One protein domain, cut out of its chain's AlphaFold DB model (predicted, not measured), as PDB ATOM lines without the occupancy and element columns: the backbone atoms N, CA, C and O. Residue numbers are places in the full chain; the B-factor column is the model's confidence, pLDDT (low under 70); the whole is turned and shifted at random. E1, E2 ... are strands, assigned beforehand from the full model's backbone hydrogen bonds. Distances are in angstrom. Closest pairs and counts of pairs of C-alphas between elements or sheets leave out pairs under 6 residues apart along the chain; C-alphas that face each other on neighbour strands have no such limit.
ATOM      1  N   VAL A 301     131.934 122.220 139.431       86.31
ATOM      2  CA  VAL A 301     131.616 123.386 140.264       86.31
ATOM      3  C   VAL A 301     131.043 122.879 141.563       86.31
ATOM      4  O   VAL A 301     129.928 122.361 141.576       86.31
ATOM      5  N   SER A 302     131.801 123.050 142.635       84.75
ATOM      6  CA  SER A 302     131.385 122.674 143.979       84.75
ATOM      7  C   SER A 302     131.104 123.914 144.812       84.75
ATOM      8  O   SER A 302     131.667 124.984 144.568       84.75
ATOM      9  N   GLY A 303     130.212 123.780 145.782       80.25
ATOM     10  CA  GLY A 303     129.868 124.866 146.686       80.25
ATOM     11  C   GLY A 303     128.934 124.412 147.794       80.25
ATOM     12  O   GLY A 303     128.577 123.234 147.895       80.25
ATOM     13  N   SER A 304     128.531 125.370 148.615       82.62
ATOM     14  CA  SER A 304     127.568 125.165 149.692       82.62
ATOM     15  C   SER A 304     126.432 126.151 149.513       82.62
ATOM     16  O   SER A 304     126.645 127.307 149.147       82.62
ATOM     17  N   VAL A 305     125.213 125.694 149.765       85.75
ATOM     18  CA  VAL A 305     124.020 126.533 149.669       85.75
ATOM     19  C   VAL A 305     124.153 127.708 150.642       85.75
ATOM     20  O   VAL A 305     124.445 127.513 151.821       85.75
ATOM     21  N   THR A 306     123.926 128.936 150.173       81.50
ATOM     22  CA  THR A 306     123.962 130.148 151.021       81.50
ATOM     23  C   THR A 306     122.574 130.682 151.341       81.50
ATOM     24  O   THR A 306     122.422 131.519 152.231       81.50
ATOM     25  N   GLY A 307     121.549 130.199 150.640       82.56
ATOM     26  CA  GLY A 307     120.171 130.618 150.836       82.56
ATOM     27  C   GLY A 307     119.179 129.522 150.479       82.56
ATOM     28  O   GLY A 307     119.426 128.677 149.623       82.56
ATOM     29  N   ASN A 308     118.014 129.551 151.122       83.81
ATOM     30  CA  ASN A 308     116.923 128.665 150.735       83.81
ATOM     31  C   ASN A 308     116.303 129.148 149.421       83.81
ATOM     32  O   ASN A 308     115.984 130.329 149.266       83.81
ATOM     33  N   GLY A 309     116.120 128.218 148.488       78.25
ATOM     34  CA  GLY A 309     115.398 128.458 147.247       78.25
ATOM     35  C   GLY A 309     113.931 128.844 147.466       78.25
ATOM     36  O   GLY A 309     113.342 128.533 148.500       78.25
ATOM     37  N   ASP A 310     113.308 129.477 146.463       83.75
ATOM     38  CA  ASP A 310     111.858 129.756 146.496       83.75
ATOM     39  C   ASP A 310     111.047 128.448 146.456       83.75
ATOM     40  O   ASP A 310     109.912 128.373 146.930       83.75
ATOM     41  N   THR A 311     111.639 127.406 145.871       84.81
ATOM     42  CA  THR A 311     111.106 126.051 145.788       84.81
ATOM     43  C   THR A 311     112.179 125.026 146.161       84.81
ATOM     44  O   THR A 311     113.371 125.309 146.091       84.81
ATOM     45  N   ALA A 312     111.774 123.781 146.446       83.25
ATOM     46  CA  ALA A 312     112.699 122.657 146.666       83.25
ATOM     47  C   ALA A 312     113.551 122.282 145.428       83.25
ATOM     48  O   ALA A 312     114.342 121.345 145.475       83.25
ATOM     49  N   ARG A 313     113.358 122.978 144.300       90.69
ATOM     50  CA  ARG A 313     114.067 122.777 143.032       90.69
ATOM     51  C   ARG A 313     115.061 123.894 142.736       90.69
ATOM     52  O   ARG A 313     115.653 123.881 141.663       90.69
ATOM     53  N   ASP A 314     115.209 124.867 143.622       92.06
ATOM     54  CA  ASP A 314     116.124 125.980 143.416       92.06
ATOM     55  C   ASP A 314     117.367 125.799 144.282       92.06
ATOM     56  O   ASP A 314     117.273 125.434 145.451       92.06
ATOM     57  N   LEU A 315     118.524 126.089 143.696       93.75
ATOM     58  CA  LEU A 315     119.797 126.192 144.400       93.75
ATOM     59  C   LEU A 315     120.200 127.668 144.422       93.75
ATOM     60  O   LEU A 315     120.185 128.325 143.371       93.75
ATOM     61  N   VAL A 316     120.567 128.169 145.602       91.62
ATOM     62  CA  VAL A 316     121.090 129.526 145.800       91.62
ATOM     63  C   VAL A 316     122.463 129.443 146.466       91.62
ATOM     64  O   VAL A 316     122.582 128.934 147.580       91.62
ATOM     65  N   ASP A 317     123.478 129.953 145.774       89.81
ATOM     66  CA  ASP A 317     124.830 130.171 146.289       89.81
ATOM     67  C   ASP A 317     125.312 131.566 145.856       89.81
ATOM     68  O   ASP A 317     125.722 131.783 144.715       89.81
ATOM     69  N   ASP A 318     125.253 132.516 146.785       82.31
ATOM     70  CA  ASP A 318     125.666 133.914 146.630       82.31
ATOM     71  C   ASP A 318     127.190 134.078 146.525       82.31
ATOM     72  O   ASP A 318     127.662 135.100 146.020       82.31
ATOM     73  N   ASN A 319     127.957 133.074 146.958       74.19
ATOM     74  CA  ASN A 319     129.402 133.000 146.748       74.19
ATOM     75  C   ASN A 319     129.754 132.398 145.380       74.19
ATOM     76  O   ASN A 319     130.888 132.537 144.907       74.19
ATOM     77  N   GLY A 320     128.791 131.734 144.744       79.19
ATOM     78  CA  GLY A 320     128.926 131.122 143.437       79.19
ATOM     79  C   GLY A 320     128.896 132.126 142.283       79.19
ATOM     80  O   GLY A 320     128.379 133.243 142.354       79.19
ATOM     81  N   ASN A 321     129.435 131.694 141.144       86.31
ATOM     82  CA  ASN A 321     129.216 132.358 139.864       86.31
ATOM     83  C   ASN A 321     128.990 131.317 138.767       86.31
ATOM     84  O   ASN A 321     129.868 131.055 137.945       86.31
ATOM     85  N   PHE A 322     127.790 130.735 138.745       91.38
ATOM     86  CA  PHE A 322     127.407 129.659 137.826       91.38
ATOM     87  C   PHE A 322     127.613 130.028 136.355       91.38
ATOM     88  O   PHE A 322     128.015 129.195 135.547       91.38
ATOM     89  N   ILE A 323     127.394 131.300 136.006       90.25
ATOM     90  CA  ILE A 323     127.579 131.796 134.639       90.25
ATOM     91  C   ILE A 323     129.066 131.810 134.267       90.25
ATOM     92  O   ILE A 323     129.431 131.303 133.207       90.25
ATOM     93  N   ALA A 324     129.928 132.376 135.119       86.88
ATOM     94  CA  ALA A 324     131.369 132.407 134.856       86.88
ATOM     95  C   ALA A 324     131.989 131.005 134.885       86.88
ATOM     96  O   ALA A 324     132.914 130.734 134.123       86.88
ATOM     97  N   ALA A 325     131.435 130.113 135.704       85.62
ATOM     98  CA  ALA A 325     131.846 128.720 135.792       85.62
ATOM     99  C   ALA A 325     131.341 127.849 134.622       85.62
ATOM    100  O   ALA A 325     131.620 126.655 134.566       85.62
ATOM    101  N   GLY A 326     130.603 128.431 133.669       89.94
ATOM    102  CA  GLY A 326     130.179 127.743 132.451       89.94
ATOM    103  C   GLY A 326     129.034 126.749 132.641       89.94
ATOM    104  O   GLY A 326     128.831 125.912 131.759       89.94
ATOM    105  N   VAL A 327     128.280 126.854 133.741       93.69
ATOM    106  CA  VAL A 327     127.104 126.022 134.026       93.69
ATOM    107  C   VAL A 327     125.996 126.298 133.006       93.69
ATOM    108  O   VAL A 327     125.735 127.447 132.635       93.69
ATOM    109  N   ARG A 328     125.333 125.241 132.527       93.50
ATOM    110  CA  ARG A 328     124.314 125.281 131.468       93.50
ATOM    111  C   ARG A 328     123.128 124.368 131.795       93.50
ATOM    112  O   ARG A 328     123.300 123.364 132.484       93.50
ATOM    113  N   PRO A 329     121.926 124.665 131.263       94.50
ATOM    114  CA  PRO A 329     120.798 123.741 131.329       94.50
ATOM    115  C   PRO A 329     121.132 122.358 130.750       94.50
ATOM    116  O   PRO A 329     121.833 122.254 129.745       94.50
ATOM    117  N   GLY A 330     120.597 121.316 131.384       92.06
ATOM    118  CA  GLY A 330     120.777 119.906 131.041       92.06
ATOM    119  C   GLY A 330     122.027 119.244 131.626       92.06
ATOM    120  O   GLY A 330     122.168 118.030 131.532       92.06
ATOM    121  N   GLN A 331     122.912 120.006 132.274       95.62
ATOM    122  CA  GLN A 331     123.967 119.426 133.105       95.62
ATOM    123  C   GLN A 331     123.389 118.819 134.387       95.62
ATOM    124  O   GLN A 331     122.306 119.197 134.852       95.62
ATOM    125  N   VAL A 332     124.134 117.881 134.960       93.62
ATOM    126  CA  VAL A 332     123.776 117.190 136.195       93.62
ATOM    127  C   VAL A 332     124.384 117.904 137.392       93.62
ATOM    128  O   VAL A 332     125.552 118.299 137.381       93.62
ATOM    129  N   ILE A 333     123.571 118.041 138.432       92.75
ATOM    130  CA  ILE A 333     123.962 118.528 139.750       92.75
ATOM    131  C   ILE A 333     123.663 117.456 140.792       92.75
ATOM    132  O   ILE A 333     122.628 116.787 140.738       92.75
ATOM    133  N   ARG A 334     124.578 117.307 141.740       88.44
ATOM    134  CA  ARG A 334     124.512 116.370 142.856       88.44
ATOM    135  C   ARG A 334     124.459 117.161 144.154       88.44
ATOM    136  O   ARG A 334     125.246 118.088 144.322       88.44
ATOM    137  N   ASN A 335     123.557 116.799 145.053       86.12
ATOM    138  CA  ASN A 335     123.668 117.135 146.462       86.12
ATOM    139  C   ASN A 335     124.572 116.074 147.094       86.12
ATOM    140  O   ASN A 335     124.186 114.919 147.265       86.12
ATOM    141  N   VAL A 336     125.814 116.455 147.380       79.56
ATOM    142  CA  VAL A 336     126.808 115.519 147.923       79.56
ATOM    143  C   VAL A 336     126.597 115.265 149.418       79.56
ATOM    144  O   VAL A 336     127.244 114.394 149.981       79.56
ATOM    145  N   THR A 337     125.672 115.991 150.051       77.31
ATOM    146  CA  THR A 337     125.306 115.819 151.465       77.31
ATOM    147  C   THR A 337     124.447 114.579 151.684       77.31
ATOM    148  O   THR A 337     124.608 113.891 152.684       77.31
ATOM    149  N   ASP A 338     123.535 114.289 150.753       73.31
ATOM    150  CA  ASP A 338     122.547 113.211 150.888       73.31
ATOM    151  C   ASP A 338     122.582 112.200 149.724       73.31
ATOM    152  O   ASP A 338     121.808 111.238 149.702       73.31
ATOM    153  N   GLY A 339     123.454 112.436 148.737       74.31
ATOM    154  CA  GLY A 339     123.617 111.615 147.539       74.31
ATOM    155  C   GLY A 339     122.531 111.817 146.479       74.31
ATOM    156  O   GLY A 339     122.485 111.061 145.502       74.31
ATOM    157  N   SER A 340     121.636 112.798 146.638       83.38
ATOM    158  CA  SER A 340     120.607 113.066 145.637       83.38
ATOM    159  C   SER A 340     121.178 113.770 144.408       83.38
ATOM    160  O   SER A 340     122.187 114.471 144.453       83.38
ATOM    161  N   LYS A 341     120.532 113.586 143.256       88.75
ATOM    162  CA  LYS A 341     120.943 114.216 141.995       88.75
ATOM    163  C   LYS A 341     119.767 114.713 141.178       88.75
ATOM    164  O   LYS A 341     118.666 114.170 141.270       88.75
ATOM    165  N   GLY A 342     120.010 115.715 140.345       91.38
ATOM    166  CA  GLY A 342     119.003 116.324 139.485       91.38
ATOM    167  C   GLY A 342     119.594 116.895 138.202       91.38
ATOM    168  O   GLY A 342     120.809 116.963 138.018       91.38
ATOM    169  N   ILE A 343     118.706 117.315 137.304       95.44
ATOM    170  CA  ILE A 343     119.067 117.951 136.032       95.44
ATOM    171  C   ILE A 343     118.815 119.452 136.164       95.44
ATOM    172  O   ILE A 343     117.732 119.867 136.589       95.44
ATOM    173  N   ILE A 344     119.783 120.278 135.770       96.44
ATOM    174  CA  ILE A 344     119.636 121.737 135.757       96.44
ATOM    175  C   ILE A 344     118.647 122.128 134.655       96.44
ATOM    176  O   ILE A 344     118.877 121.883 133.476       96.44
ATOM    177  N   GLY A 345     117.536 122.760 135.022       95.81
ATOM    178  CA  GLY A 345     116.541 123.266 134.075       95.81
ATOM    179  C   GLY A 345     116.852 124.678 133.575       95.81
ATOM    180  O   GLY A 345     116.609 124.982 132.409       95.81
ATOM    181  N   ALA A 346     117.400 125.540 134.438       95.88
ATOM    182  CA  ALA A 346     117.739 126.923 134.110       95.88
ATOM    183  C   ALA A 346     118.860 127.473 135.005       95.88
ATOM    184  O   ALA A 346     118.922 127.155 136.190       95.88
ATOM    185  N   VAL A 347     119.695 128.360 134.452       96.12
ATOM    186  CA  VAL A 347     120.633 129.204 135.215       96.12
ATOM    187  C   VAL A 347     120.031 130.607 135.271       96.12
ATOM    188  O   VAL A 347     119.985 131.305 134.260       96.12
ATOM    189  N   ASN A 348     119.501 130.992 136.432       94.44
ATOM    190  CA  ASN A 348     118.678 132.195 136.586       94.44
ATOM    191  C   ASN A 348     119.516 133.458 136.820       94.44
ATOM    192  O   ASN A 348     119.125 134.553 136.420       94.44
ATOM    193  N   SER A 349     120.657 133.322 137.497       93.88
ATOM    194  CA  SER A 349     121.608 134.407 137.747       93.88
ATOM    195  C   SER A 349     123.007 133.840 138.027       93.88
ATOM    196  O   SER A 349     123.220 132.634 137.924       93.88
ATOM    197  N   ARG A 350     123.969 134.696 138.405       91.00
ATOM    198  CA  ARG A 350     125.297 134.242 138.858       91.00
ATOM    199  C   ARG A 350     125.214 133.333 140.093       91.00
ATOM    200  O   ARG A 350     126.008 132.410 140.178       91.00
ATOM    201  N   ALA A 351     124.226 133.554 140.960       90.38
ATOM    202  CA  ALA A 351     124.093 132.900 142.261       90.38
ATOM    203  C   ALA A 351     122.891 131.944 142.370       90.38
ATOM    204  O   ALA A 351     122.649 131.364 143.422       90.38
ATOM    205  N   LYS A 352     122.081 131.787 141.312       94.25
ATOM    206  CA  LYS A 352     120.846 130.987 141.377       94.25
ATOM    207  C   LYS A 352     120.619 130.148 140.131       94.25
ATOM    208  O   LYS A 352     120.665 130.672 139.015       94.25
ATOM    209  N   LEU A 353     120.245 128.888 140.329       95.81
ATOM    210  CA  LEU A 353     119.767 127.972 139.287       95.81
ATOM    211  C   LEU A 353     118.494 127.240 139.734       95.81
ATOM    212  O   LEU A 353     118.181 127.203 140.922       95.81
ATOM    213  N   SER A 354     117.761 126.676 138.775       95.62
ATOM    214  CA  SER A 354     116.557 125.869 139.012       95.62
ATOM    215  C   SER A 354     116.681 124.521 138.314       95.62
ATOM    216  O   SER A 354     117.107 124.451 137.160       95.62
ATOM    217  N   LEU A 355     116.259 123.450 138.980       95.81
ATOM    218  CA  LEU A 355     116.225 122.091 138.439       95.81
ATOM    219  C   LEU A 355     115.025 121.879 137.511       95.81
ATOM    220  O   LEU A 355     114.057 122.645 137.531       95.81
ATOM    221  N   THR A 356     115.041 120.812 136.715       94.75
ATOM    222  CA  THR A 356     113.869 120.354 135.948       94.75
ATOM    223  C   THR A 356     112.712 119.963 136.875       94.75
ATOM    224  O   THR A 356     112.861 119.896 138.096       94.75
ATOM    225  N   VAL A 357     111.519 119.725 136.307       91.06
ATOM    226  CA  VAL A 357     110.299 119.348 137.064       91.06
ATOM    227  C   VAL A 357     110.473 118.104 137.927       91.06
ATOM    228  O   VAL A 357     109.722 117.893 138.871       91.06
ATOM    229  N   GLU A 358     111.480 117.311 137.598       87.44
ATOM    230  CA  GLU A 358     111.839 116.081 138.268       87.44
ATOM    231  C   GLU A 358     112.505 116.285 139.632       87.44
ATOM    232  O   GLU A 358     112.425 115.371 140.454       87.44
ATOM    233  N   GLY A 359     113.107 117.460 139.863       89.69
ATOM    234  CA  GLY A 359     113.827 117.804 141.090       89.69
ATOM    235  C   GLY A 359     115.068 116.943 141.343       89.69
ATOM    236  O   GLY A 359     115.600 116.314 140.426       89.69
ATOM    237  N   LEU A 360     115.525 116.941 142.598       88.06
ATOM    238  CA  LEU A 360     116.514 115.987 143.093       88.06
ATOM    239  C   LEU A 360     115.862 114.618 143.325       88.06
ATOM    240  O   LEU A 360     114.668 114.516 143.625       88.06
ATOM    241  N   ARG A 361     116.639 113.554 143.148       84.75
ATOM    242  CA  ARG A 361     116.200 112.164 143.296       84.75
ATOM    243  C   ARG A 361     117.314 111.310 143.883       84.75
ATOM    244  O   ARG A 361     118.485 111.613 143.697       84.75
ATOM    245  N   HIS A 362     116.924 110.167 144.443       73.62
ATOM    246  CA  HIS A 362     117.800 109.068 144.876       73.62
ATOM    247  C   HIS A 362     118.613 109.287 146.157       73.62
ATOM    248  O   HIS A 362     119.192 108.304 146.618       73.62
ATOM    249  N   GLY A 363     118.584 110.482 146.749       72.44
ATOM    250  CA  GLY A 363     119.142 110.727 148.080       72.44
ATOM    251  C   GLY A 363     118.085 110.701 149.179       72.44
ATOM    252  O   GLY A 363     116.889 110.482 148.920       72.44
ATOM    253  N   GLU A 364     118.550 110.884 150.411       72.81
ATOM    254  CA  GLU A 364     117.721 110.857 151.619       72.81
ATOM    255  C   GLU A 364     116.823 112.097 151.749       72.81
ATOM    256  O   GLU A 364     115.652 111.970 152.122       72.81
ATOM    257  N   ASP A 365     117.327 113.276 151.379       78.38
ATOM    258  CA  ASP A 365     116.633 114.562 151.442       78.38
ATOM    259  C   ASP A 365     116.793 115.324 150.122       78.38
ATOM    260  O   ASP A 365     117.710 116.108 149.907       78.38
ATOM    261  N   ASN A 366     115.842 115.095 149.219       84.44
ATOM    262  CA  ASN A 366     115.863 115.578 147.838       84.44
ATOM    263  C   ASN A 366     115.563 117.092 147.709       84.44
ATOM    264  O   ASN A 366     114.715 117.503 146.909       84.44
ATOM    265  N   ARG A 367     116.236 117.927 148.503       84.75
ATOM    266  CA  ARG A 367     116.187 119.393 148.479       84.75
ATOM    267  C   ARG A 367     117.582 119.972 148.723       84.75
ATOM    268  O   ARG A 367     118.457 119.281 149.220       84.75
ATOM    269  N   PHE A 368     117.749 121.246 148.386       85.69
ATOM    270  CA  PHE A 368     118.898 122.052 148.791       85.69
ATOM    271  C   PHE A 368     118.449 123.038 149.865       85.69
ATOM    272  O   PHE A 368     117.512 123.807 149.626       85.69
ATOM    273  N   HIS A 369     119.083 123.025 151.033       81.31
ATOM    274  CA  HIS A 369     118.733 123.934 152.117       81.31
ATOM    275  C   HIS A 369     119.910 124.353 152.997       81.31
ATOM    276  O   HIS A 369     120.940 123.686 153.091       81.31
ATOM    277  N   ILE A 370     119.722 125.496 153.661       78.19
ATOM    278  CA  ILE A 370     120.540 125.876 154.809       78.19
ATOM    279  C   ILE A 370     120.065 125.060 156.015       78.19
ATOM    280  O   ILE A 370     118.877 125.082 156.358       78.19
ATOM    281  N   ASN A 371     120.978 124.334 156.652       67.50
ATOM    282  CA  ASN A 371     120.642 123.468 157.783       67.50
ATOM    283  C   ASN A 371     120.603 124.275 159.086       67.50
ATOM    284  O   ASN A 371     119.651 124.171 159.868       67.50
ATOM    285  N   ARG A 372     121.579 125.171 159.281       66.56
ATOM    286  CA  ARG A 372     121.634 126.112 160.408       66.56
ATOM    287  C   ARG A 372     122.062 127.496 159.948       66.56
ATOM    288  O   ARG A 372     123.143 127.683 159.414       66.56
ATOM    289  N   MET A 373     121.230 128.495 160.246       58.00
ATOM    290  CA  MET A 373     121.488 129.891 159.865       58.00
ATOM    291  C   MET A 373     122.765 130.467 160.509       58.00
ATOM    292  O   MET A 373     123.377 131.365 159.939       58.00
ATOM    293  N   ASP A 374     123.175 129.918 161.659       58.28
ATOM    294  CA  ASP A 374     124.338 130.362 162.439       58.28
ATOM    295  C   ASP A 374     125.608 129.511 162.199       58.28
ATOM    296  O   ASP A 374     126.662 129.834 162.744       58.28
ATOM    297  N   ASP A 375     125.527 128.424 161.414       61.50
ATOM    298  CA  ASP A 375     126.661 127.538 161.093       61.50
ATOM    299  C   ASP A 375     126.668 127.224 159.583       61.50
ATOM    300  O   ASP A 375     126.106 126.212 159.164       61.50
ATOM    301  N   PRO A 376     127.274 128.094 158.747       61.44
ATOM    302  CA  PRO A 376     127.334 127.904 157.295       61.44
ATOM    303  C   PRO A 376     128.004 126.592 156.870       61.44
ATOM    304  O   PRO A 376     127.732 126.103 155.777       61.44
ATOM    305  N   ASP A 377     128.844 126.017 157.736       64.19
ATOM    306  CA  ASP A 377     129.530 124.745 157.496       64.19
ATOM    307  C   ASP A 377     128.584 123.532 157.621       64.19
ATOM    308  O   ASP A 377     128.991 122.407 157.341       64.19
ATOM    309  N   ASP A 378     127.341 123.736 158.073       70.56
ATOM    310  CA  ASP A 378     126.298 122.706 158.139       70.56
ATOM    311  C   ASP A 378     125.424 122.694 156.876       70.56
ATOM    312  O   ASP A 378     124.625 121.786 156.716       70.56
ATOM    313  N   ASN A 379     125.516 123.685 155.981       80.06
ATOM    314  CA  ASN A 379     124.624 123.795 154.820       80.06
ATOM    315  C   ASN A 379     124.835 122.678 153.790       80.06
ATOM    316  O   ASN A 379     125.943 122.160 153.637       80.06
ATOM    317  N   ASP A 380     123.782 122.363 153.025       83.75
ATOM    318  CA  ASP A 380     123.886 121.369 151.960       83.75
ATOM    319  C   ASP A 380     124.977 121.761 150.955       83.75
ATOM    320  O   ASP A 380     125.045 122.891 150.456       83.75
ATOM    321  N   ARG A 381     125.827 120.792 150.635       84.69
ATOM    322  CA  ARG A 381     126.888 120.889 149.640       84.69
ATOM    323  C   ARG A 381     126.439 120.316 148.309       84.69
ATOM    324  O   ARG A 381     125.687 119.340 148.248       84.69
ATOM    325  N   TYR A 382     126.950 120.887 147.229       87.06
ATOM    326  CA  TYR A 382     126.634 120.440 145.882       87.06
ATOM    327  C   TYR A 382     127.876 120.316 145.000       87.06
ATOM    328  O   TYR A 382     128.877 120.994 145.217       87.06
ATOM    329  N   GLU A 383     127.766 119.488 143.963       88.06
ATOM    330  CA  GLU A 383     128.723 119.380 142.860       88.06
ATOM    331  C   GLU A 383     127.960 119.418 141.526       88.06
ATOM    332  O   GLU A 383     126.995 118.679 141.319       88.06
ATOM    333  N   ILE A 384     128.376 120.286 140.607       91.44
ATOM    334  CA  ILE A 384     127.856 120.368 139.238       91.44
ATOM    335  C   ILE A 384     128.901 119.793 138.289       91.44
ATOM    336  O   ILE A 384     130.039 120.268 138.222       91.44
ATOM    337  N   LEU A 385     128.489 118.802 137.506       90.19
ATOM    338  CA  LEU A 385     129.342 118.082 136.568       90.19
ATOM    339  C   LEU A 385     129.448 118.829 135.235       90.19
ATOM    340  O   LEU A 385     128.783 118.473 134.264       90.19
ATOM    341  N   VAL A 386     130.262 119.882 135.164       90.25
ATOM    342  CA  VAL A 386     130.297 120.759 133.979       90.25
ATOM    343  C   VAL A 386     130.774 120.016 132.727       90.25
ATOM    344  O   VAL A 386     130.144 120.114 131.672       90.25
ATOM    345  N   ASP A 387     131.852 119.243 132.848       87.94
ATOM    346  CA  ASP A 387     132.483 118.562 131.710       87.94
ATOM    347  C   ASP A 387     131.990 117.124 131.488       87.94
ATOM    348  O   ASP A 387     131.958 116.629 130.354       87.94
ATOM    349  N   THR A 388     131.614 116.441 132.570       88.38
ATOM    350  CA  THR A 388     131.197 115.029 132.583       88.38
ATOM    351  C   THR A 388     129.687 114.843 132.505       88.38
ATOM    352  O   THR A 388     129.206 113.721 132.621       88.38
ATOM    353  N   SER A 389     128.933 115.909 132.247       93.88
ATOM    354  CA  SER A 389     127.515 115.830 131.903       93.88
ATOM    355  C   SER A 389     127.179 116.764 130.743       93.88
ATOM    356  O   SER A 389     127.979 117.619 130.356       93.88
ATOM    357  N   GLY A 390     126.007 116.586 130.146       93.94
ATOM    358  CA  GLY A 390     125.560 117.450 129.061       93.94
ATOM    359  C   GLY A 390     124.260 116.981 128.436       93.94
ATOM    360  O   GLY A 390     123.528 116.183 129.017       93.94
ATOM    361  N   VAL A 391     123.987 117.477 127.228       95.44
ATOM    362  CA  VAL A 391     122.730 117.226 126.517       95.44
ATOM    363  C   VAL A 391     123.005 116.595 125.163       95.44
ATOM    364  O   VAL A 391     123.768 117.118 124.350       95.44
ATOM    365  N   ALA A 392     122.341 115.479 124.891       96.69
ATOM    366  CA  ALA A 392     122.299 114.859 123.583       96.69
ATOM    367  C   ALA A 392     121.747 115.862 122.557       96.69
ATOM    368  O   ALA A 392     120.648 116.397 122.673       96.69
ATOM    369  N   THR A 393     122.526 116.137 121.523       96.62
ATOM    370  CA  THR A 393     122.182 117.059 120.436       96.62
ATOM    371  C   THR A 393     121.659 116.306 119.212       96.62
ATOM    372  O   THR A 393     121.611 115.073 119.180       96.62
ATOM    373  N   SER A 394     121.283 117.058 118.171       94.94
ATOM    374  CA  SER A 394     120.912 116.496 116.870       94.94
ATOM    375  C   SER A 394     121.981 115.523 116.347       94.94
ATOM    376  O   SER A 394     123.178 115.823 116.371       94.94
ATOM    377  N   GLY A 395     121.532 114.357 115.878       89.69
ATOM    378  CA  GLY A 395     122.381 113.225 115.489       89.69
ATOM    379  C   GLY A 395     122.498 112.131 116.554       89.69
ATOM    380  O   GLY A 395     122.999 111.058 116.236       89.69
ATOM    381  N   SER A 396     122.008 112.367 117.776       94.75
ATOM    382  CA  SER A 396     121.783 111.289 118.746       94.75
ATOM    383  C   SER A 396     120.564 110.470 118.322       94.75
ATOM    384  O   SER A 396     119.508 111.045 118.047       94.75
ATOM    385  N   LEU A 397     120.732 109.154 118.198       92.88
ATOM    386  CA  LEU A 397     119.673 108.227 117.799       92.88
ATOM    387  C   LEU A 397     120.047 106.805 118.209       92.88
ATOM    388  O   LEU A 397     121.154 106.342 117.923       92.88
ATOM    389  N   GLY A 398     119.106 106.082 118.818       90.75
ATOM    390  CA  GLY A 398     119.375 104.727 119.292       90.75
ATOM    391  C   GLY A 398     120.561 104.746 120.254       90.75
ATOM    392  O   GLY A 398     120.601 105.576 121.148       90.75
ATOM    393  N   ASN A 399     121.554 103.888 120.045       93.75
ATOM    394  CA  ASN A 399     122.718 103.788 120.924       93.75
ATOM    395  C   ASN A 399     123.840 104.808 120.652       93.75
ATOM    396  O   ASN A 399     124.967 104.606 121.109       93.75
ATOM    397  N   ILE A 400     123.566 105.862 119.884       95.75
ATOM    398  CA  ILE A 400     124.536 106.908 119.564       95.75
ATOM    399  C   ILE A 400     124.226 108.150 120.395       95.75
ATOM    400  O   ILE A 400     123.164 108.753 120.237       95.75
ATOM    401  N   LEU A 401     125.188 108.565 121.218       96.88
ATOM    402  CA  LEU A 401     125.176 109.839 121.931       96.88
ATOM    403  C   LEU A 401     126.059 110.836 121.182       96.88
ATOM    404  O   LEU A 401     127.274 110.649 121.095       96.88
ATOM    405  N   ARG A 402     125.471 111.924 120.686       96.56
ATOM    406  CA  ARG A 402     126.205 113.041 120.085       96.56
ATOM    407  C   ARG A 402     125.942 114.324 120.851       96.56
ATOM    408  O   ARG A 402     124.809 114.791 120.885       96.56
ATOM    409  N   ASP A 403     126.983 114.972 121.356       96.12
ATOM    410  CA  ASP A 403     126.879 116.287 121.995       96.12
ATOM    411  C   ASP A 403     127.749 117.306 121.252       96.12
ATOM    412  O   ASP A 403     128.946 117.464 121.499       96.12
ATOM    413  N   ALA A 404     127.123 117.994 120.299       94.31
ATOM    414  CA  ALA A 404     127.749 119.033 119.499       94.31
ATOM    415  C   ALA A 404     128.083 120.303 120.304       94.31
ATOM    416  O   ALA A 404     128.919 121.092 119.860       94.31
ATOM    417  N   ALA A 405     127.411 120.517 121.438       90.69
ATOM    418  CA  ALA A 405     127.432 121.761 122.204       90.69
ATOM    419  C   ALA A 405     128.417 121.733 123.383       90.69
ATOM    420  O   ALA A 405     128.658 122.784 123.990       90.69
ATOM    421  N   ARG A 406     128.993 120.563 123.694       90.06
ATOM    422  CA  ARG A 406     129.990 120.407 124.754       90.06
ATOM    423  C   ARG A 406     131.206 121.315 124.555       90.06
ATOM    424  O   ARG A 406     131.692 121.494 123.435       90.06
ATOM    425  N   ALA A 407     131.704 121.857 125.666       84.44
ATOM    426  CA  ALA A 407     132.889 122.711 125.686       84.44
ATOM    427  C   ALA A 407     134.186 121.902 125.520       84.44
ATOM    428  O   ALA A 407     135.081 122.329 124.791       84.44
ATOM    429  N   VAL A 408     134.255 120.727 126.152       85.38
ATOM    430  CA  VAL A 408     135.419 119.833 126.119       85.38
ATOM    431  C   VAL A 408     135.057 118.532 125.413       85.38
ATOM    432  O   VAL A 408     134.102 117.855 125.787       85.38
ATOM    433  N   ASP A 409     135.820 118.183 124.382       87.88
ATOM    434  CA  ASP A 409     135.625 116.982 123.566       87.88
ATOM    435  C   ASP A 409     135.816 115.686 124.382       87.88
ATOM    436  O   ASP A 409     136.680 115.622 125.255       87.88
ATOM    437  N   PHE A 410     135.093 114.607 124.055       88.75
ATOM    438  CA  PHE A 410     135.200 113.319 124.764       88.75
ATOM    439  C   PHE A 410     136.633 112.767 124.785       88.75
ATOM    440  O   PHE A 410     137.094 112.245 125.797       88.75
ATOM    441  N   ALA A 411     137.370 112.924 123.682       81.50
ATOM    442  CA  ALA A 411     138.770 112.512 123.610       81.50
ATOM    443  C   ALA A 411     139.682 113.361 124.516       81.50
ATOM    444  O   ALA A 411     140.622 112.833 125.107       81.50
ATOM    445  N   ALA A 412     139.395 114.661 124.663       78.69
ATOM    446  CA  ALA A 412     140.138 115.549 125.558       78.69
ATOM    447  C   ALA A 412     139.848 115.224 127.028       78.69
ATOM    448  O   ALA A 412     140.777 115.176 127.831       78.69
ATOM    449  N   LEU A 413     138.597 114.862 127.338       78.94
ATOM    450  CA  LEU A 413     138.229 114.245 128.610       78.94
ATOM    451  C   LEU A 413     138.920 112.884 128.805       78.94
ATOM    452  O   LEU A 413     138.987 112.379 129.913       78.94
ATOM    453  N   GLY A 414     139.487 112.268 127.771       78.25
ATOM    454  CA  GLY A 414     140.130 110.962 127.893       78.25
ATOM    455  C   GLY A 414     139.130 109.825 128.101       78.25
ATOM    456  O   GLY A 414     139.492 108.843 128.742       78.25
ATOM    457  N   ILE A 415     137.907 109.970 127.571       84.50
ATOM    458  CA  ILE A 415     136.904 108.898 127.519       84.50
ATOM    459  C   ILE A 415     137.432 107.733 126.676       84.50
ATOM    460  O   ILE A 415     138.039 107.942 125.620       84.50
ATOM    461  N   ARG A 416     137.199 106.506 127.140       83.00
ATOM    462  CA  ARG A 416     137.705 105.253 126.562       83.00
ATOM    463  C   ARG A 416     136.583 104.249 126.350       83.00
ATOM    464  O   ARG A 416     135.481 104.370 126.874       83.00
ATOM    465  N   LEU A 417     136.889 103.210 125.574       87.19
ATOM    466  CA  LEU A 417     136.023 102.042 125.476       87.19
ATOM    467  C   LEU A 417     135.872 101.391 126.857       87.19
ATOM    468  O   LEU A 417     136.863 101.135 127.536       87.19
ATOM    469  N   GLY A 418     134.637 101.086 127.239       84.12
ATOM    470  CA  GLY A 418     134.291 100.489 128.523       84.12
ATOM    471  C   GLY A 418     133.873 101.482 129.607       84.12
ATOM    472  O   GLY A 418     133.294 101.017 130.593       84.12
ATOM    473  N   ASP A 419     134.093 102.787 129.412       86.50
ATOM    474  CA  ASP A 419     133.622 103.830 130.330       86.50
ATOM    475  C   ASP A 419     132.096 103.822 130.409       86.50
ATOM    476  O   ASP A 419     131.409 103.565 129.414       86.50
ATOM    477  N   MET A 420     131.566 104.076 131.602       88.69
ATOM    478  CA  MET A 420     130.133 104.054 131.859       88.69
ATOM    479  C   MET A 420     129.496 105.385 131.461       88.69
ATOM    480  O   MET A 420     130.074 106.450 131.658       88.69
ATOM    481  N   VAL A 421     128.291 105.318 130.908       92.75
ATOM    482  CA  VAL A 421     127.455 106.481 130.601       92.75
ATOM    483  C   VAL A 421     126.065 106.208 131.147       92.75
ATOM    484  O   VAL A 421     125.540 105.098 131.013       92.75
ATOM    485  N   GLU A 422     125.462 107.220 131.749       92.38
ATOM    486  CA  GLU A 422     124.066 107.216 132.163       92.38
ATOM    487  C   GLU A 422     123.275 108.173 131.273       92.38
ATOM    488  O   GLU A 422     123.643 109.339 131.131       92.38
ATOM    489  N   ASN A 423     122.170 107.698 130.695       93.69
ATOM    490  CA  ASN A 423     121.126 108.590 130.208       93.69
ATOM    491  C   ASN A 423     120.259 108.934 131.418       93.69
ATOM    492  O   ASN A 423     119.425 108.147 131.862       93.69
ATOM    493  N   VAL A 424     120.489 110.108 131.997       91.44
ATOM    494  CA  VAL A 424     119.834 110.525 133.244       91.44
ATOM    495  C   VAL A 424     118.337 110.764 133.022       91.44
ATOM    496  O   VAL A 424     117.547 110.655 133.959       91.44
ATOM    497  N   SER A 425     117.932 111.027 131.776       90.94
ATOM    498  CA  SER A 425     116.540 111.310 131.407       90.94
ATOM    499  C   SER A 425     115.647 110.074 131.491       90.94
ATOM    500  O   SER A 425     114.508 110.173 131.945       90.94
ATOM    501  N   ASP A 426     116.154 108.906 131.087       89.12
ATOM    502  CA  ASP A 426     115.408 107.638 131.110       89.12
ATOM    503  C   ASP A 426     115.949 106.618 132.128       89.12
ATOM    504  O   ASP A 426     115.349 105.559 132.332       89.12
ATOM    505  N   ARG A 427     117.040 106.971 132.823       86.94
ATOM    506  CA  ARG A 427     117.733 106.176 133.849       86.94
ATOM    507  C   ARG A 427     118.328 104.877 133.314       86.94
ATOM    508  O   ARG A 427     118.474 103.904 134.061       86.94
ATOM    509  N   THR A 428     118.660 104.840 132.029       90.19
ATOM    510  CA  THR A 428     119.398 103.725 131.446       90.19
ATOM    511  C   THR A 428     120.900 103.922 131.598       90.19
ATOM    512  O   THR A 428     121.422 105.038 131.618       90.19
ATOM    513  N   TYR A 429     121.610 102.800 131.692       90.50
ATOM    514  CA  TYR A 429     123.059 102.760 131.829       90.50
ATOM    515  C   TYR A 429     123.674 101.958 130.697       90.50
ATOM    516  O   TYR A 429     123.155 100.912 130.288       90.50
ATOM    517  N   GLY A 430     124.824 102.407 130.226       90.88
ATOM    518  CA  GLY A 430     125.576 101.707 129.207       90.88
ATOM    519  C   GLY A 430     127.061 101.958 129.307       90.88
ATOM    520  O   GLY A 430     127.548 102.643 130.204       90.88
ATOM    521  N   VAL A 431     127.782 101.350 128.377       91.50
ATOM    522  CA  VAL A 431     129.230 101.479 128.252       91.50
ATOM    523  C   VAL A 431     129.604 101.935 126.858       91.50
ATOM    524  O   VAL A 431     128.962 101.546 125.877       91.50
ATOM    525  N   VAL A 432     130.669 102.721 126.765       92.12
ATOM    526  CA  VAL A 432     131.251 103.147 125.492       92.12
ATOM    527  C   VAL A 432     131.807 101.932 124.752       92.12
ATOM    528  O   VAL A 432     132.701 101.245 125.236       92.12
ATOM    529  N   ILE A 433     131.277 101.665 123.560       93.25
ATOM    530  CA  ILE A 433     131.756 100.618 122.641       93.25
ATOM    531  C   ILE A 433     132.398 101.193 121.375       93.25
ATOM    532  O   ILE A 433     133.014 100.454 120.612       93.25
ATOM    533  N   GLY A 434     132.287 102.503 121.161       94.12
ATOM    534  CA  GLY A 434     132.934 103.202 120.057       94.12
ATOM    535  C   GLY A 434     133.013 104.702 120.309       94.12
ATOM    536  O   GLY A 434     132.117 105.278 120.921       94.12
ATOM    537  N   ILE A 435     134.074 105.330 119.808       93.75
ATOM    538  CA  ILE A 435     134.251 106.785 119.792       93.75
ATOM    539  C   ILE A 435     134.409 107.168 118.325       93.75
ATOM    540  O   ILE A 435     135.467 106.955 117.736       93.75
ATOM    541  N   SER A 436     133.323 107.635 117.713       92.12
ATOM    542  CA  SER A 436     133.285 107.875 116.265       92.12
ATOM    543  C   SER A 436     134.020 109.160 115.889       92.12
ATOM    544  O   SER A 436     134.691 109.223 114.863       92.12
ATOM    545  N   ASP A 437     133.895 110.179 116.734       92.81
ATOM    546  CA  ASP A 437     134.577 111.462 116.618       92.81
ATOM    547  C   ASP A 437     134.691 112.116 118.005       92.81
ATOM    548  O   ASP A 437     134.310 111.534 119.022       92.81
ATOM    549  N   SER A 438     135.216 113.340 118.066       91.44
ATOM    550  CA  SER A 438     135.486 114.030 119.329       91.44
ATOM    551  C   SER A 438     134.231 114.406 120.142       91.44
ATOM    552  O   SER A 438     134.350 114.810 121.300       91.44
ATOM    553  N   ARG A 439     133.031 114.251 119.571       94.75
ATOM    554  CA  ARG A 439     131.727 114.626 120.142       94.75
ATOM    555  C   ARG A 439     130.658 113.533 120.024       94.75
ATOM    556  O   ARG A 439     129.508 113.792 120.382       94.75
ATOM    557  N   THR A 440     131.015 112.332 119.563       96.06
ATOM    558  CA  THR A 440     130.062 111.240 119.315       96.06
ATOM    559  C   THR A 440     130.549 109.913 119.900       96.06
ATOM    560  O   THR A 440     131.620 109.419 119.539       96.06
ATOM    561  N   LEU A 441     129.723 109.301 120.750       96.19
ATOM    562  CA  LEU A 441     129.933 107.983 121.351       96.19
ATOM    563  C   LEU A 441     128.910 106.978 120.818       96.19
ATOM    564  O   LEU A 441     127.739 107.299 120.636       96.19
ATOM    565  N   SER A 442     129.354 105.740 120.623       95.31
ATOM    566  CA  SER A 442     128.490 104.572 120.447       95.31
ATOM    567  C   SER A 442     128.457 103.782 121.747       95.31
ATOM    568  O   SER A 442     129.509 103.504 122.331       95.31
ATOM    569  N   LEU A 443     127.264 103.411 122.195       94.69
ATOM    570  CA  LEU A 443     127.023 102.831 123.513       94.69
ATOM    571  C   LEU A 443     126.427 101.423 123.406       94.69
ATOM    572  O   LEU A 443     125.809 101.048 122.408       94.69
ATOM    573  N   LYS A 444     126.611 100.620 124.451       92.00
ATOM    574  CA  LYS A 444     125.899  99.353 124.654       92.00
ATOM    575  C   LYS A 444     125.215  99.402 126.005       92.00
ATOM    576  O   LYS A 444     125.877  99.689 127.000       92.00
ATOM    577  N   ARG A 445     123.922  99.083 126.049       91.56
ATOM    578  CA  ARG A 445     123.180  99.026 127.308       91.56
ATOM    579  C   ARG A 445     123.750  97.930 128.208       91.56
ATOM    580  O   ARG A 445     123.998  96.802 127.766       91.56
ATOM    581  N   LEU A 446     123.985  98.275 129.468       88.19
ATOM    582  CA  LEU A 446     124.359  97.312 130.497       88.19
ATOM    583  C   LEU A 446     123.132  96.483 130.884       88.19
ATOM    584  O   LEU A 446     122.006  96.965 130.815       88.19
ATOM    585  N   ALA A 447     123.355  95.218 131.243       85.75
ATOM    586  CA  ALA A 447     122.313  94.269 131.650       85.75
ATOM    587  C   ALA A 447     121.179  93.978 130.633       85.75
ATOM    588  O   ALA A 447     120.326  93.146 130.927       85.75
ATOM    589  N   SER A 448     121.175  94.565 129.428       87.31
ATOM    590  CA  SER A 448     120.095  94.405 128.437       87.31
ATOM    591  C   SER A 448     120.608  94.234 126.998       87.31
ATOM    592  O   SER A 448     121.706  94.680 126.653       87.31
ATOM    593  N   ASP A 449     119.828  93.543 126.161       83.88
ATOM    594  CA  ASP A 449     120.025  93.493 124.701       83.88
ATOM    595  C   ASP A 449     119.457  94.713 123.983       83.88
ATOM    596  O   ASP A 449     119.795  94.962 122.827       83.88
ATOM    597  N   GLU A 450     118.582  95.459 124.652       87.38
ATOM    598  CA  GLU A 450     118.009  96.668 124.091       87.38
ATOM    599  C   GLU A 450     119.095  97.725 123.895       87.38
ATOM    600  O   GLU A 450     120.111  97.770 124.598       87.38
ATOM    601  N   THR A 451     118.877  98.613 122.935       86.81
ATOM    602  CA  THR A 451     119.754  99.762 122.757       86.81
ATOM    603  C   THR A 451     119.611 100.715 123.945       86.81
ATOM    604  O   THR A 451     118.553 100.828 124.566       86.81
ATOM    605  N   MET A 452     120.703 101.398 124.287       89.69
ATOM    606  CA  MET A 452     120.664 102.522 125.220       89.69
ATOM    607  C   MET A 452     120.240 103.751 124.419       89.69
ATOM    608  O   MET A 452     121.090 104.399 123.818       89.69
ATOM    609  N   ALA A 453     118.931 103.966 124.290       90.00
ATOM    610  CA  ALA A 453     118.385 104.969 123.389       90.00
ATOM    611  C   ALA A 453     118.715 106.397 123.856       90.00
ATOM    612  O   ALA A 453     118.516 106.731 125.017       90.00
ATOM    613  N   PHE A 454     119.174 107.238 122.929       94.31
ATOM    614  CA  PHE A 454     119.311 108.680 123.110       94.31
ATOM    615  C   PHE A 454     118.462 109.423 122.091       94.31
ATOM    616  O   PHE A 454     118.573 109.195 120.881       94.31
ATOM    617  N   ASN A 455     117.664 110.360 122.586       94.62
ATOM    618  CA  ASN A 455     116.977 111.358 121.786       94.62
ATOM    619  C   ASN A 455     117.659 112.722 121.954       94.62
ATOM    620  O   ASN A 455     118.191 113.027 123.023       94.62
ATOM    621  N   PRO A 456     117.637 113.591 120.927       96.25
ATOM    622  CA  PRO A 456     118.039 114.979 121.108       96.25
ATOM    623  C   PRO A 456     117.229 115.636 122.238       96.25
ATOM    624  O   PRO A 456     116.000 115.631 122.199       96.25
ATOM    625  N   GLY A 457     117.920 116.218 123.217       94.25
ATOM    626  CA  GLY A 457     117.343 116.782 124.439       94.25
ATOM    627  C   GLY A 457     117.594 115.946 125.696       94.25
ATOM    628  O   GLY A 457     117.491 116.492 126.793       94.25
ATOM    629  N   ASP A 458     117.980 114.676 125.558       95.81
ATOM    630  CA  ASP A 458     118.290 113.829 126.710       95.81
ATOM    631  C   ASP A 458     119.541 114.340 127.437       95.81
ATOM    632  O   ASP A 458     120.588 114.568 126.831       95.81
ATOM    633  N   SER A 459     119.440 114.509 128.751       95.56
ATOM    634  CA  SER A 459     120.578 114.789 129.627       95.56
ATOM    635  C   SER A 459     121.320 113.501 129.979       95.56
ATOM    636  O   SER A 459     120.692 112.477 130.265       95.56
ATOM    637  N   TYR A 460     122.649 113.551 129.976       94.62
ATOM    638  CA  TYR A 460     123.509 112.406 130.274       94.62
ATOM    639  C   TYR A 460     124.631 112.769 131.239       94.62
ATOM    640  O   TYR A 460     125.005 113.934 131.382       94.62
ATOM    641  N   GLU A 461     125.205 111.735 131.842       92.56
ATOM    642  CA  GLU A 461     126.360 111.815 132.727       92.56
ATOM    643  C   GLU A 461     127.373 110.717 132.387       92.56
ATOM    644  O   GLU A 461     127.004 109.634 131.929       92.56
ATOM    645  N   ILE A 462     128.652 110.988 132.628       89.25
ATOM    646  CA  ILE A 462     129.745 110.025 132.533       89.25
ATOM    647  C   ILE A 462     130.383 109.864 133.920       89.25
ATOM    648  O   ILE A 462     131.235 110.675 134.296       89.25
ATOM    649  N   PRO A 463     130.008 108.815 134.674       78.94
ATOM    650  CA  PRO A 463     130.665 108.459 135.928       78.94
ATOM    651  C   PRO A 463     132.110 108.006 135.666       78.94
ATOM    652  O   PRO A 463     132.356 107.204 134.762       78.94
ATOM    653  N   ARG A 464     133.088 108.526 136.420       69.38
ATOM    654  CA  ARG A 464     134.526 108.435 136.056       69.38
ATOM    655  C   ARG A 464     135.427 107.700 137.046       69.38
ATOM    656  O   ARG A 464     136.632 107.606 136.823       69.38
ATOM    657  N   PHE A 465     134.862 107.145 138.109       70.00
ATOM    658  CA  PHE A 465     135.648 106.663 139.243       70.00
ATOM    659  C   PHE A 465     135.278 105.235 139.656       70.00
ATOM    660  O   PHE A 465     135.028 104.948 140.817       70.00
ATOM    661  N   ASN A 466     135.272 104.325 138.684       77.75
ATOM    662  CA  ASN A 466     135.119 102.898 138.942       77.75
ATOM    663  C   ASN A 466     136.474 102.207 138.805       77.75
ATOM    664  O   ASN A 466     137.133 102.356 137.769       77.75
ATOM    665  N   GLY A 467     136.878 101.424 139.803       84.50
ATOM    666  CA  GLY A 467     138.069 100.590 139.649       84.50
ATOM    667  C   GLY A 467     137.885  99.607 138.487       84.50
ATOM    668  O   GLY A 467     136.801  99.046 138.295       84.50
ATOM    669  N   ILE A 468     138.923  99.404 137.677       86.62
ATOM    670  CA  ILE A 468     138.869  98.440 136.570       86.62
ATOM    671  C   ILE A 468     139.688  97.202 136.945       86.62
ATOM    672  O   ILE A 468     140.871  97.354 137.258       86.62
ATOM    673  N   PRO A 469     139.125  95.979 136.862       87.56
ATOM    674  CA  PRO A 469     139.840  94.749 137.179       87.56
ATOM    675  C   PRO A 469     141.225  94.677 136.535       87.56
ATOM    676  O   PRO A 469     141.396  94.994 135.358       87.56
ATOM    677  N   SER A 470     142.208  94.253 137.326       85.50
ATOM    678  CA  SER A 470     143.627  94.163 136.949       85.50
ATOM    679  C   SER A 470     144.335  95.505 136.699       85.50
ATOM    680  O   SER A 470     145.509  95.502 136.327       85.50
ATOM    681  N   THR A 471     143.689  96.651 136.941       88.00
ATOM    682  CA  THR A 471     144.347  97.966 136.839       88.00
ATOM    683  C   THR A 471     145.202  98.236 138.069       88.00
ATOM    684  O   THR A 471     144.704  98.330 139.193       88.00
ATOM    685  N   ARG A 472     146.509  98.348 137.826       88.06
ATOM    686  CA  ARG A 472     147.552  98.461 138.850       88.06
ATOM    687  C   ARG A 472     147.737  99.876 139.392       88.06
ATOM    688  O   ARG A 472     148.011 100.064 140.574       88.06
ATOM    689  N   GLU A 473     147.638 100.853 138.505       88.75
ATOM    690  CA  GLU A 473     147.975 102.243 138.774       88.75
ATOM    691  C   GLU A 473     146.957 103.159 138.104       88.75
ATOM    692  O   GLU A 473     146.483 102.886 136.995       88.75
ATOM    693  N   GLY A 474     146.555 104.211 138.807       88.69
ATOM    694  CA  GLY A 474     145.427 105.019 138.383       88.69
ATOM    695  C   GLY A 474     145.038 106.122 139.359       88.69
ATOM    696  O   GLY A 474     145.652 106.313 140.410       88.69
ATOM    697  N   ALA A 475     143.987 106.847 138.985       87.75
ATOM    698  CA  ALA A 475     143.270 107.705 139.913       87.75
ATOM    699  C   ALA A 475     142.577 106.849 140.986       87.75
ATOM    700  O   ALA A 475     142.310 105.656 140.786       87.75
ATOM    701  N   GLY A 482     124.601 106.012 146.355       73.94
ATOM    702  CA  GLY A 482     123.593 106.151 145.303       73.94
ATOM    703  C   GLY A 482     124.149 106.106 143.878       73.94
ATOM    704  O   GLY A 482     123.406 105.748 142.958       73.94
ATOM    705  N   GLU A 483     125.439 106.393 143.691       79.62
ATOM    706  CA  GLU A 483     126.106 106.304 142.394       79.62
ATOM    707  C   GLU A 483     126.100 104.869 141.867       79.62
ATOM    708  O   GLU A 483     126.081 103.900 142.629       79.62
ATOM    709  N   ARG A 484     126.051 104.719 140.542       84.81
ATOM    710  CA  ARG A 484     126.073 103.409 139.900       84.81
ATOM    711  C   ARG A 484     127.431 103.178 139.259       84.81
ATOM    712  O   ARG A 484     127.905 104.013 138.493       84.81
ATOM    713  N   PHE A 485     128.003 102.010 139.507       86.69
ATOM    714  CA  PHE A 485     129.299 101.589 138.991       86.69
ATOM    715  C   PHE A 485     129.197 100.212 138.343       86.69
ATOM    716  O   PHE A 485     128.296  99.411 138.619       86.69
ATOM    717  N   ARG A 486     130.131  99.937 137.437       89.06
ATOM    718  CA  ARG A 486     130.198  98.676 136.703       89.06
ATOM    719  C   ARG A 486     130.946  97.641 137.529       89.06
ATOM    720  O   ARG A 486     132.042  97.900 138.013       89.06
ATOM    721  N   THR A 487     130.378  96.453 137.671       91.06
ATOM    722  CA  THR A 487     130.970  95.424 138.521       91.06
ATOM    723  C   THR A 487     130.470  94.034 138.156       91.06
ATOM    724  O   THR A 487     129.366  93.873 137.639       91.06
TER     725      THR A 487
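Overview. This is residues 301 to 475 and 482 to 487 of the 948 residues of an uncharacterized protein of Candidatus Kentron sp. TC (UniProt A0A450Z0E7). With little regular structure, the model has two lobes along its longest axis, each a six-stranded antiparallel sheet curled like part of a barrel: E1 E6 E3 E4 E5 E2, then E7 E12 E9 E10 E11 E8. E13 and E14 pair with no named strand. Of 181 printed residues, 62 are in these fourteen strands, with no named helix. It is all strand and compact: radius of gyration of the C-alphas 16.8 A, spans 50 by 37 by 28 A.

Arrangement. The C-alphas of Val 332 and Ser 389, one in each sheet, are 5.9 A apart. Residues 420 to 423 (E9), 428 to 437 (E10) and 440 to 445 (E11) form a meander, each the antiparallel neighbour of the one before; N 431 and O 444 are within hydrogen-bond range, 2.9 A.

Along the chain. E1, residues 301 to 304, begins at C-alpha (131.616, 123.386, 140.264). E10, 22.6 A long, bends by 70 degrees at residue 433.

Size, cuts and confidence. Residues 476 to 481 are cut out; C-alphas 475 and 482 are 20.5 A apart. Residues 371 to 377 and 464 have pLDDT under 70.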